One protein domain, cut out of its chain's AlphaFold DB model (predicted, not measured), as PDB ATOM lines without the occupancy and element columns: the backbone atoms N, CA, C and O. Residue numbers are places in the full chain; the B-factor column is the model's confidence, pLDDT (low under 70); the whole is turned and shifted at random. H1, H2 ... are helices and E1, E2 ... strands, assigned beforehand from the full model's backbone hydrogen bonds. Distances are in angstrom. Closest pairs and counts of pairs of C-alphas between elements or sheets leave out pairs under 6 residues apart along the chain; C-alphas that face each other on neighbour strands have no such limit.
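AT A GLANCE: This is residues 12 to 100 of the 123 residues of an uncharacterized protein of bacterium (UniProt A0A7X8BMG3). A two-stranded hairpin, E1 and E2, and one long helix, H4, make the length of an elongated body, with the E1 to E2 link at one end and the last residues of H4 at the other. The short helices H1 and H2 pack on H4, H3 makes a corner with H4 where residues 62 to 66 of H3 meet residues 80 to 84 of H4, H3 also lies next to E2, and residues 52 to 58 stick out. The 89 printed residues hold four named helices and two named strands, in the order H1, E1, E2, H2, H3, H4; the sheet, E1 - E2, is antiparallel and the class is mostly helix. The whole is compact, with a radius of gyration of the C-alphas of 13.8 A, and spans 47 by 29 by 21 A.

HOW THE PARTS SIT: E1, residues 22 to 26, and E2, residues 37 to 41, are antiparallel neighbours and a hairpin, with 147 degrees between their directions. N 24 and O 39, 2.9 A apart, and N 39 and O 24, 2.8 A apart, are within hydrogen-bond range. Residues 39 to 40 of E2 also pair, parallel, with residues 77 to 78. The closest C-alphas of E2 and H3, residues 62 to 73, are those of Ile 40 and Cys 70, 7.0 A apart. H3 touches H4, residues 80 to 100, about perpendicular at 76 degrees; the closest C-alphas are those of Met 66 and Thr 83, 7.6 A apart, and H3 touches H4 with residues 62 to 66 alone. H2, residues 44 to 52, touches H4 at a steep tilt of 67 degrees, the same way, closest at the C-alphas of Pro 44 and Phe 86, 4.9 A apart. H1, residues 12 to 16, touches H4, closest at the C-alphas of Arg 12 and Ala 93, 4.8 A apart. H1 also touches H2, closest at the C-alphas of Val 15 and Pro 44, 5.1 A apart. H1 and H3 are apart. In H1, H2, H3 and H4, every O i to N i+4 pair is within hydrogen-bond range.

IN THESE COORDINATES: H1 begins at C-alpha 12, (148.983, 62.024, 97.585), and is 6.4 A long. E1 and E2 measure 12.3 A and 13.1 A; C-alpha 22 is at (149.652, 75.787, 113.968). H2 is 12.2 A and H3 16.6 A long. H4 is 30.3 A long and ends at C-alpha 100, (144.719, 56.220, 88.575).

THE WHOLE: The two C-alphas farthest apart are those of Asp 29 and Arg 100, 47.2 A. The printed part, residues 12 to 100, has no cut. The links H1 to E1 and E2 to H2 are tight, the other links are short, and no link is long. The mean pLDDT of the printed part is 94.6, and no printed residue is under 70.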
ATOM      1  N   ARG A  12     149.728  62.732  96.531       94.38
ATOM      2  CA  ARG A  12     148.983  62.024  97.585       94.38
ATOM      3  C   ARG A  12     149.794  61.896  98.882       94.38
ATOM      4  O   ARG A  12     149.332  62.352  99.925       94.38
ATOM      5  N   ASP A  13     151.046  61.453  98.796       93.75
ATOM      6  CA  ASP A  13     151.941  61.319  99.958       93.75
ATOM      7  C   ASP A  13     152.236  62.672 100.632       93.75
ATOM      8  O   ASP A  13     152.455  62.753 101.840       93.75
ATOM      9  N   LYS A  14     152.225  63.775  99.869       93.75
ATOM     10  CA  LYS A  14     152.392  65.130 100.428       93.75
ATOM     11  C   LYS A  14     151.155  65.603 101.188       93.75
ATOM     12  O   LYS A  14     151.303  66.433 102.083       93.75
ATOM     13  N   VAL A  15     149.965  65.118 100.828       95.25
ATOM     14  CA  VAL A  15     148.727  65.389 101.573       95.25
ATOM     15  C   VAL A  15     148.698  64.588 102.873       95.25
ATOM     16  O   VAL A  15     148.321  65.125 103.911       95.25
ATOM     17  N   GLU A  16     149.119  63.325 102.809       94.19
ATOM     18  CA  GLU A  16     149.070  62.375 103.926       94.19
ATOM     19  C   GLU A  16     150.220  62.532 104.920       94.19
ATOM     20  O   GLU A  16     150.146  62.002 106.030       94.19
ATOM     21  N   LYS A  17     151.269  63.277 104.551       93.69
ATOM     22  CA  LYS A  17     152.391  63.561 105.441       93.69
ATOM     23  C   LYS A  17     151.874  64.098 106.787       93.69
ATOM     24  O   LYS A  17     151.276  65.179 106.804       93.69
ATOM     25  N   PRO A  18     152.161  63.407 107.909       91.88
ATOM     26  CA  PRO A  18     151.728  63.849 109.223       91.88
ATOM     27  C   PRO A  18     152.256  65.250 109.517       91.88
ATOM     28  O   PRO A  18     153.460  65.516 109.446       91.88
ATOM     29  N   ALA A  19     151.333  66.152 109.814       92.38
ATOM     30  CA  ALA A  19     151.611  67.518 110.206       92.38
ATOM     31  C   ALA A  19     150.492  67.984 111.132       92.38
ATOM     32  O   ALA A  19     149.344  67.561 110.994       92.38
ATOM     33  N   GLU A  20     150.832  68.887 112.041       94.25
ATOM     34  CA  GLU A  20     149.873  69.509 112.943       94.25
ATOM     35  C   GLU A  20     149.584  70.939 112.478       94.25
ATOM     36  O   GLU A  20     150.515  71.650 112.069       94.25
ATOM     37  N   PRO A  21     148.314  71.380 112.513       96.19
ATOM     38  CA  PRO A  21     147.984  72.776 112.278       96.19
ATOM     39  C   PRO A  21     148.591  73.645 113.381       96.19
ATOM     40  O   PRO A  21     148.649  73.247 114.543       96.19
ATOM     41  N   LYS A  22     149.029  74.852 113.023       96.88
ATOM     42  CA  LYS A  22     149.652  75.787 113.968       96.88
ATOM     43  C   LYS A  22     148.895  77.099 113.996       96.88
ATOM     44  O   LYS A  22     148.687  77.705 112.947       96.88
ATOM     45  N   VAL A  23     148.531  77.547 115.191       97.00
ATOM     46  CA  VAL A  23     148.049  78.910 115.422       97.00
ATOM     47  C   VAL A  23     149.243  79.761 115.830       97.00
ATOM     48  O   VAL A  23     150.011  79.367 116.704       97.00
ATOM     49  N   VAL A  24     149.417  80.900 115.169       95.56
ATOM     50  CA  VAL A  24     150.496  81.855 115.438       95.56
ATOM     51  C   VAL A  24     149.910  83.234 115.708       95.56
ATOM     52  O   VAL A  24     148.925  83.618 115.077       95.56
ATOM     53  N   ASP A  25     150.515  83.985 116.620       96.00
ATOM     54  CA  ASP A  25     150.158  85.381 116.859       96.00
ATOM     55  C   ASP A  25     150.865  86.282 115.840       96.00
ATOM     56  O   ASP A  25     152.081  86.210 115.645       96.00
ATOM     57  N   VAL A  26     150.088  87.121 115.161       94.81
ATOM     58  CA  VAL A  26     150.563  88.081 114.166       94.81
ATOM     59  C   VAL A  26     150.610  89.469 114.808       94.81
ATOM     60  O   VAL A  26     149.588  89.924 115.336       94.81
ATOM     61  N   PRO A  27     151.763  90.161 114.764       93.44
ATOM     62  CA  PRO A  27     151.922  91.455 115.414       93.44
ATOM     63  C   PRO A  27     151.130  92.563 114.702       93.44
ATOM     64  O   PRO A  27     150.714  92.427 113.549       93.44
ATOM     65  N   ALA A  28     150.921  93.677 115.410       91.12
ATOM     66  CA  ALA A  28     150.128  94.817 114.941       91.12
ATOM     67  C   ALA A  28     150.719  95.525 113.705       91.12
ATOM     68  O   ALA A  28     149.974  96.097 112.915       91.12
ATOM     69  N   ASP A  29     152.039  95.470 113.523       92.81
ATOM     70  CA  ASP A  29     152.806  96.140 112.465       92.81
ATOM     71  C   ASP A  29     152.950  95.300 111.179       92.81
ATOM     72  O   ASP A  29     153.810  95.553 110.329       92.81
ATOM     73  N   VAL A  30     152.096  94.291 111.013       91.38
ATOM     74  CA  VAL A  30     152.152  93.392 109.864       91.38
ATOM     75  C   VAL A  30     151.727  94.077 108.557       91.38
ATOM     76  O   VAL A  30     150.803  94.891 108.507       91.38
ATOM     77  N   LYS A  31     152.392  93.717 107.454       91.62
ATOM     78  CA  LYS A  31     152.073  94.212 106.107       91.62
ATOM     79  C   LYS A  31     150.963  93.386 105.436       91.62
ATOM     80  O   LYS A  31     150.874  92.178 105.670       91.62
ATOM     81  N   PRO A  32     150.179  93.984 104.520       85.88
ATOM     82  CA  PRO A  32     149.261  93.237 103.664       85.88
ATOM     83  C   PRO A  32     149.984  92.111 102.899       85.88
ATOM     84  O   PRO A  32     151.134  92.295 102.496       85.88
ATOM     85  N   PRO A  33     149.342  90.949 102.671       86.50
ATOM     86  CA  PRO A  33     147.925  90.645 102.908       86.50
ATOM     87  C   PRO A  33     147.600  90.112 104.319       86.50
ATOM     88  O   PRO A  33     146.488  89.640 104.548       86.50
ATOM     89  N   PHE A  34     148.554  90.131 105.250       90.00
ATOM     90  CA  PHE A  34     148.354  89.600 106.597       90.00
ATOM     91  C   PHE A  34     147.576  90.581 107.479       90.00
ATOM     92  O   PHE A  34     147.561  91.787 107.230       90.00
ATOM     93  N   LYS A  35     146.917  90.048 108.511       88.75
ATOM     94  CA  LYS A  35     146.151  90.818 109.493       88.75
ATOM     95  C   LYS A  35     146.666  90.509 110.898       88.75
ATOM     96  O   LYS A  35     147.001  89.350 111.142       88.75
ATOM     97  N   PRO A  36     146.726  91.507 111.792       93.38
ATOM     98  CA  PRO A  36     147.119  91.279 113.176       93.38
ATOM     99  C   PRO A  36     146.103  90.385 113.901       93.38
ATOM    100  O   PRO A  36     144.935  90.338 113.511       93.38
ATOM    101  N   GLY A  37     146.551  89.695 114.952       95.06
ATOM    102  CA  GLY A  37     145.741  88.741 115.721       95.06
ATOM    103  C   GLY A  37     146.185  87.291 115.529       95.06
ATOM    104  O   GLY A  37     147.307  87.024 115.101       95.06
ATOM    105  N   LYS A  38     145.315  86.332 115.846       96.94
ATOM    106  CA  LYS A  38     145.613  84.902 115.713       96.94
ATOM    107  C   LYS A  38     145.459  84.454 114.267       96.94
ATOM    108  O   LYS A  38     144.417  84.666 113.644       96.94
ATOM    109  N   MET A  39     146.471  83.777 113.738       97.19
ATOM    110  CA  MET A  39     146.471  83.240 112.382       97.19
ATOM    111  C   MET A  39     146.672  81.727 112.379       97.19
ATOM    112  O   MET A  39     147.626  81.225 112.966       97.19
ATOM    113  N   ILE A  40     145.816  80.997 111.661       97.88
ATOM    114  CA  ILE A  40     145.980  79.556 111.449       97.88
ATOM    115  C   ILE A  40     146.828  79.253 110.206       97.88
ATOM    116  O   ILE A  40     146.598  79.761 109.104       97.88
ATOM    117  N   ILE A  41     147.803  78.366 110.385       97.06
ATOM    118  CA  ILE A  41     148.526  77.659 109.331       97.06
ATOM    119  C   ILE A  41     147.982  76.228 109.320       97.06
ATOM    120  O   ILE A  41     148.347  75.402 110.158       97.06
ATOM    121  N   ALA A  42     147.057  75.961 108.396       96.81
ATOM    122  CA  ALA A  42     146.413  74.658 108.247       96.81
ATOM    123  C   ALA A  42     147.371  73.610 107.660       96.81
ATOM    124  O   ALA A  42     148.463  73.934 107.207       96.81
ATOM    125  N   THR A  43     146.951  72.348 107.618       97.50
ATOM    126  CA  THR A  43     147.682  71.277 106.928       97.50
ATOM    127  C   THR A  43     147.022  70.965 105.582       97.50
ATOM    128  O   THR A  43     145.825  71.228 105.417       97.50
ATOM    129  N   PRO A  44     147.745  70.363 104.616       96.75
ATOM    130  CA  PRO A  44     147.142  69.884 103.371       96.75
ATOM    131  C   PRO A  44     145.919  68.990 103.595       96.75
ATOM    132  O   PRO A  44     144.933  69.106 102.872       96.75
ATOM    133  N   ARG A  45     145.961  68.143 104.631       97.44
ATOM    134  CA  ARG A  45     144.866  67.241 104.981       97.44
ATOM    135  C   ARG A  45     143.600  67.984 105.413       97.44
ATOM    136  O   ARG A  45     142.528  67.688 104.901       97.44
ATOM    137  N   ILE A  46     143.726  68.993 106.277       97.31
ATOM    138  CA  ILE A  46     142.583  69.818 106.709       97.31
ATOM    139  C   ILE A  46     141.953  70.539 105.510       97.31
ATOM    140  O   ILE A  46     140.730  70.603 105.389       97.31
ATOM    141  N   ILE A  47     142.783  71.058 104.598       97.00
ATOM    142  CA  ILE A  47     142.299  71.684 103.363       97.00
ATOM    143  C   ILE A  47     141.534  70.668 102.507       97.00
ATOM    144  O   ILE A  47     140.440  70.976 102.035       97.00
ATOM    145  N   GLU A  48     142.070  69.458 102.326       97.00
ATOM    146  CA  GLU A  48     141.396  68.390 101.582       97.00
ATOM    147  C   GLU A  48     140.029  68.042 102.186       97.00
ATOM    148  O   GLU A  48     139.049  67.932 101.447       97.00
ATOM    149  N   ASP A  49     139.936  67.928 103.510       96.38
ATOM    150  CA  ASP A  49     138.684  67.611 104.202       96.38
ATOM    151  C   ASP A  49     137.617  68.700 104.008       96.38
ATOM    152  O   ASP A  49     136.428  68.392 103.907       96.38
ATOM    153  N   ILE A  50     138.018  69.973 103.918       96.12
ATOM    154  CA  ILE A  50     137.108  71.078 103.578       96.12
ATOM    155  C   ILE A  50     136.673  70.970 102.113       96.12
ATOM    156  O   ILE A  50     135.479  71.045 101.821       96.12
ATOM    157  N   VAL A  51     137.619  70.758 101.194       95.38
ATOM    158  CA  VAL A  51     137.342  70.671  99.751       95.38
ATOM    159  C   VAL A  51     136.407  69.499  99.435       95.38
ATOM    160  O   VAL A  51     135.468  69.659  98.658       95.38
ATOM    161  N   ARG A  52     136.591  68.341 100.078       94.88
ATOM    162  CA  ARG A  52     135.744  67.150  99.886       94.88
ATOM    163  C   ARG A  52     134.294  67.345 100.332       94.88
ATOM    164  O   ARG A  52     133.422  66.624  99.858       94.88
ATOM    165  N   LYS A  53     134.025  68.310 101.216       95.56
ATOM    166  CA  LYS A  53     132.666  68.654 101.670       95.56
ATOM    167  C   LYS A  53     131.930  69.579 100.699       95.56
ATOM    168  O   LYS A  53     130.732  69.794 100.874       95.56
ATOM    169  N   ILE A  54     132.609  70.129  99.689       93.75
ATOM    170  CA  ILE A  54     131.973  70.982  98.681       93.75
ATOM    171  C   ILE A  54     131.072  70.107  97.791       93.75
ATOM    172  O   ILE A  54     131.560  69.155  97.177       93.75
ATOM    173  N   PRO A  55     129.763  70.409  97.681       93.38
ATOM    174  CA  PRO A  55     128.859  69.634  96.839       93.38
ATOM    175  C   PRO A  55     129.241  69.695  95.357       93.38
ATOM    176  O   PRO A  55     129.711  70.718  94.855       93.38
ATOM    177  N   LYS A  56     128.953  68.617  94.621       91.88
ATOM    178  CA  LYS A  56     129.118  68.596  93.161       91.88
ATOM    179  C   LYS A  56     128.315  69.730  92.512       91.88
ATOM    180  O   LYS A  56     127.182  70.000  92.900       91.88
ATOM    181  N   GLY A  57     128.910  70.390  91.518       93.81
ATOM    182  CA  GLY A  57     128.296  71.531  90.827       93.81
ATOM    183  C   GLY A  57     128.322  72.847  91.615       93.81
ATOM    184  O   GLY A  57     127.748  73.835  91.163       93.81
ATOM    185  N   LYS A  58     128.981  72.887  92.781       94.88
ATOM    186  CA  LYS A  58     129.251  74.115  93.536       94.88
ATOM    187  C   LYS A  58     130.742  74.438  93.514       94.88
ATOM    188  O   LYS A  58     131.584  73.569  93.315       94.88
ATOM    189  N   LEU A  59     131.045  75.713  93.728       93.38
ATOM    190  CA  LEU A  59     132.401  76.236  93.825       93.38
ATOM    191  C   LEU A  59     132.565  76.899  95.190       93.38
ATOM    192  O   LEU A  59     131.653  77.583  95.654       93.38
ATOM    193  N   ALA A  60     133.727  76.706  95.804       93.62
ATOM    194  CA  ALA A  60     134.155  77.486  96.955       93.62
ATOM    195  C   ALA A  60     135.341  78.363  96.559       93.62
ATOM    196  O   ALA A  60     136.215  77.941  95.798       93.62
ATOM    197  N   THR A  61     135.381  79.581  97.084       95.81
ATOM    198  CA  THR A  61     136.509  80.493  96.901       95.81
ATOM    199  C   THR A  61     137.567  80.266  97.976       95.81
ATOM    200  O   THR A  61     137.278  79.762  99.063       95.81
ATOM    201  N   VAL A  62     138.802  80.699  97.706       94.94
ATOM    202  CA  VAL A  62     139.885  80.664  98.703       94.94
ATOM    203  C   VAL A  62     139.472  81.411  99.977       94.94
ATOM    204  O   VAL A  62     139.679  80.899 101.073       94.94
ATOM    205  N   SER A  63     138.801  82.561  99.847       94.75
ATOM    206  CA  SER A  63     138.296  83.332 100.987       94.75
ATOM    207  C   SER A  63     137.300  82.542 101.839       94.75
ATOM    208  O   SER A  63     137.399  82.576 103.061       94.75
ATOM    209  N   GLN A  64     136.382  81.787 101.224       96.31
ATOM    210  CA  GLN A  64     135.424  80.950 101.958       96.31
ATOM    211  C   GLN A  64     136.120  79.809 102.709       96.31
ATOM    212  O   GLN A  64     135.772  79.519 103.853       96.31
ATOM    213  N   ILE A  65     137.135  79.192 102.099       96.69
ATOM    214  CA  ILE A  65     137.944  78.150 102.751       96.69
ATOM    215  C   ILE A  65     138.696  78.739 103.948       96.69
ATOM    216  O   ILE A  65     138.666  78.167 105.035       96.69
ATOM    217  N   MET A  66     139.308  79.915 103.786       96.38
ATOM    218  CA  MET A  66     139.995  80.617 104.874       96.38
ATOM    219  C   MET A  66     139.041  81.000 106.011       96.38
ATOM    220  O   MET A  66     139.381  80.811 107.172       96.38
ATOM    221  N   GLN A  67     137.830  81.475 105.701       96.56
ATOM    222  CA  GLN A  67     136.812  81.759 106.716       96.56
ATOM    223  C   GLN A  67     136.399  80.501 107.481       96.56
ATOM    224  O   GLN A  67     136.261  80.553 108.701       96.56
ATOM    225  N   LYS A  68     136.246  79.365 106.788       96.62
ATOM    226  CA  LYS A  68     135.943  78.086 107.438       96.62
ATOM    227  C   LYS A  68     137.059  77.659 108.392       96.62
ATOM    228  O   LYS A  68     136.765  77.236 109.503       96.62
ATOM    229  N   LEU A  69     138.323  77.825 107.991       96.94
ATOM    230  CA  LEU A  69     139.476  77.563 108.859       96.94
ATOM    231  C   LEU A  69     139.456  78.445 110.111       96.94
ATOM    232  O   LEU A  69     139.636  77.939 111.212       96.94
ATOM    233  N   CYS A  70     139.192  79.743 109.960       96.88
ATOM    234  CA  CYS A  70     139.079  80.653 111.098       96.88
ATOM    235  C   CYS A  70     137.980  80.225 112.079       96.88
ATOM    236  O   CYS A  70     138.199  80.236 113.287       96.88
ATOM    237  N   GLN A  71     136.817  79.816 111.563       97.06
ATOM    238  CA  GLN A  71     135.700  79.335 112.380       97.06
ATOM    239  C   GLN A  71     136.047  78.042 113.126       97.06
ATOM    240  O   GLN A  71     135.751  77.929 114.310       97.06
ATOM    241  N   ASP A  72     136.698  77.092 112.452       96.31
ATOM    242  CA  ASP A  72     137.015  75.780 113.026       96.31
ATOM    243  C   ASP A  72     138.110  75.844 114.097       96.31
ATOM    244  O   ASP A  72     138.106  75.042 115.027       96.31
ATOM    245  N   PHE A  73     139.035  76.801 113.980       96.12
ATOM    246  CA  PHE A  73     140.187  76.941 114.878       96.12
ATOM    247  C   PHE A  73     140.100  78.148 115.824       96.12
ATOM    248  O   PHE A  73     141.009  78.353 116.626       96.12
ATOM    249  N   GLY A  74     139.031  78.949 115.751       96.19
ATOM    250  CA  GLY A  74     138.851  80.136 116.592       96.19
ATOM    251  C   GLY A  74     139.935  81.199 116.383       96.19
ATOM    252  O   GLY A  74     140.426  81.778 117.352       96.19
ATOM    253  N   THR A  75     140.351  81.422 115.133       96.75
ATOM    254  CA  THR A  75     141.400  82.389 114.768       96.75
ATOM    255  C   THR A  75     140.844  83.568 113.973       96.75
ATOM    256  O   THR A  75     139.828  83.448 113.294       96.75
ATOM    257  N   ASP A  76     141.543  84.702 113.987       95.75
ATOM    258  CA  ASP A  76     141.133  85.917 113.271       95.75
ATOM    259  C   ASP A  76     141.404  85.823 111.763       95.75
ATOM    260  O   ASP A  76     140.669  86.361 110.931       95.75
ATOM    261  N   SER A  77     142.473  85.120 111.386       95.56
ATOM    262  CA  SER A  77     142.882  84.955 109.992       95.56
ATOM    263  C   SER A  77     143.462  83.570 109.709       95.56
ATOM    264  O   SER A  77     143.788  82.808 110.616       95.56
ATOM    265  N   ALA A  78     143.593  83.236 108.428       96.81
ATOM    266  CA  ALA A  78     144.345  82.082 107.951       96.81
ATOM    267  C   ALA A  78     145.489  82.576 107.062       96.81
ATOM    268  O   ALA A  78     145.373  83.627 106.429       96.81
ATOM    269  N   CYS A  79     146.591  81.833 106.984       95.12
ATOM    270  CA  CYS A  79     147.726  82.234 106.155       95.12
ATOM    271  C   CYS A  79     147.395  82.075 104.653       95.12
ATOM    272  O   CYS A  79     147.239  80.941 104.182       95.12
ATOM    273  N   PRO A  80     147.322  83.168 103.864       93.44
ATOM    274  CA  PRO A  80     146.898  83.098 102.463       93.44
ATOM    275  C   PRO A  80     147.905  82.346 101.583       93.44
ATOM    276  O   PRO A  80     147.518  81.633 100.659       93.44
ATOM    277  N   ILE A  81     149.199  82.454 101.901       94.62
ATOM    278  CA  ILE A  81     150.277  81.822 101.130       94.62
ATOM    279  C   ILE A  81     150.215  80.300 101.274       94.62
ATOM    280  O   ILE A  81     150.126  79.577 100.283       94.62
ATOM    281  N   THR A  82     150.235  79.805 102.515       95.31
ATOM    282  CA  THR A  82     150.220  78.357 102.773       95.31
ATOM    283  C   THR A  82     148.905  77.727 102.337       95.31
ATOM    284  O   THR A  82     148.932  76.664 101.724       95.31
ATOM    285  N   THR A  83     147.772  78.415 102.528       96.19
ATOM    286  CA  THR A  83     146.468  77.962 102.018       96.19
ATOM    287  C   THR A  83     146.505  77.757 100.502       96.19
ATOM    288  O   THR A  83     146.093  76.703 100.020       96.19
ATOM    289  N   GLY A  84     147.054  78.710  99.738       95.69
ATOM    290  CA  GLY A  84     147.194  78.579  98.284       95.69
ATOM    291  C   GLY A  84     148.106  77.419  97.863       95.69
ATOM    292  O   GLY A  84     147.753  76.639  96.977       95.69
ATOM    293  N   ILE A  85     149.254  77.260  98.528       96.50
ATOM    294  CA  ILE A  85     150.184  76.146  98.273       96.50
ATOM    295  C   ILE A  85     149.500  74.802  98.550       96.50
ATOM    296  O   ILE A  85     149.571  73.890  97.728       96.50
ATOM    297  N   PHE A  86     148.814  74.673  99.683       97.25
ATOM    298  CA  PHE A  86     148.169  73.426 100.083       97.25
ATOM    299  C   PHE A  86     146.956  73.093  99.219       97.25
ATOM    300  O   PHE A  86     146.793  71.930  98.856       97.25
ATOM    301  N   LEU A  87     146.189  74.089  98.770       97.19
ATOM    302  CA  LEU A  87     145.170  73.888  97.738       97.19
ATOM    303  C   LEU A  87     145.767  73.332  96.440       97.19
ATOM    304  O   LEU A  87     145.186  72.428  95.847       97.19
ATOM    305  N   ASN A  88     146.941  73.810  96.013       97.19
ATOM    306  CA  ASN A  88     147.613  73.272  94.828       97.19
ATOM    307  C   ASN A  88     148.059  71.814  95.022       97.19
ATOM    308  O   ASN A  88     147.909  71.008  94.106       97.19
ATOM    309  N   ILE A  89     148.577  71.467  96.205       96.50
ATOM    310  CA  ILE A  89     148.936  70.082  96.547       96.50
ATOM    311  C   ILE A  89     147.697  69.184  96.473       96.50
ATOM    312  O   ILE A  89     147.735  68.159  95.797       96.50
ATOM    313  N   VAL A  90     146.596  69.593  97.112       97.12
ATOM    314  CA  VAL A  90     145.327  68.847  97.117       97.12
ATOM    315  C   VAL A  90     144.767  68.697  95.703       97.12
ATOM    316  O   VAL A  90     144.364  67.601  95.323       97.12
ATOM    317  N   ALA A  91     144.787  69.760  94.896       95.56
ATOM    318  CA  ALA A  91     144.319  69.718  93.512       95.56
ATOM    319  C   ALA A  91     145.132  68.735  92.656       95.56
ATOM    320  O   ALA A  91     144.561  67.950  91.905       95.56
ATOM    321  N   LYS A  92     146.463  68.732  92.798       96.00
ATOM    322  CA  LYS A  92     147.328  67.789  92.077       96.00
ATOM    323  C   LYS A  92     147.140  66.350  92.546       96.00
ATOM    324  O   LYS A  92     147.113  65.456  91.711       96.00
ATOM    325  N   ALA A  93     146.966  66.130  93.849       95.38
ATOM    326  CA  ALA A  93     146.655  64.807  94.385       95.38
ATOM    327  C   ALA A  93     145.301  64.291  93.868       95.38
ATOM    328  O   ALA A  93     145.184  63.127  93.504       95.38
ATOM    329  N   ALA A  94     144.291  65.160  93.769       93.50
ATOM    330  CA  ALA A  94     142.999  64.802  93.189       93.50
ATOM    331  C   ALA A  94     143.106  64.431  91.698       93.50
ATOM    332  O   ALA A  94     142.447  63.492  91.257       93.50
ATOM    333  N   GLU A  95     143.946  65.131  90.930       93.62
ATOM    334  CA  GLU A  95     144.189  64.794  89.524       93.62
ATOM    335  C   GLU A  95     144.955  63.469  89.373       93.62
ATOM    336  O   GLU A  95     144.591  62.650  88.532       93.62
ATOM    337  N   GLU A  96     145.958  63.202  90.219       92.31
ATOM    338  CA  GLU A  96     146.643  61.899  90.255       92.31
ATOM    339  C   GLU A  96     145.679  60.755  90.582       92.31
ATOM    340  O   GLU A  96     145.690  59.727  89.903       92.31
ATOM    341  N   ASP A  97     144.822  60.928  91.591       89.94
ATOM    342  CA  ASP A  97     143.815  59.931  91.949       89.94
ATOM    343  C   ASP A  97     142.850  59.684  90.787       89.94
ATOM    344  O   ASP A  97     142.539  58.535  90.469       89.94
ATOM    345  N   ARG A  98     142.395  60.750  90.113       89.12
ATOM    346  CA  ARG A  98     141.505  60.650  88.953       89.12
ATOM    347  C   ARG A  98     142.170  59.880  87.814       89.12
ATOM    348  O   ARG A  98     141.526  59.015  87.227       89.12
ATOM    349  N   ALA A  99     143.441  60.159  87.532       87.25
ATOM    350  CA  ALA A  99     144.207  59.461  86.506       87.25
ATOM    351  C   ALA A  99     144.415  57.974  86.845       87.25
ATOM    352  O   ALA A  99     144.314  57.137  85.957       87.25
ATOM    353  N   ARG A 100     144.638  57.624  88.120       81.12
ATOM    354  CA  ARG A 100     144.719  56.220  88.575       81.12
ATOM    355  C   ARG A 100     143.373  55.497  88.521       81.12
ATOM    356  O   ARG A 100     143.332  54.304  88.250       81.12
TER     357      ARG A 100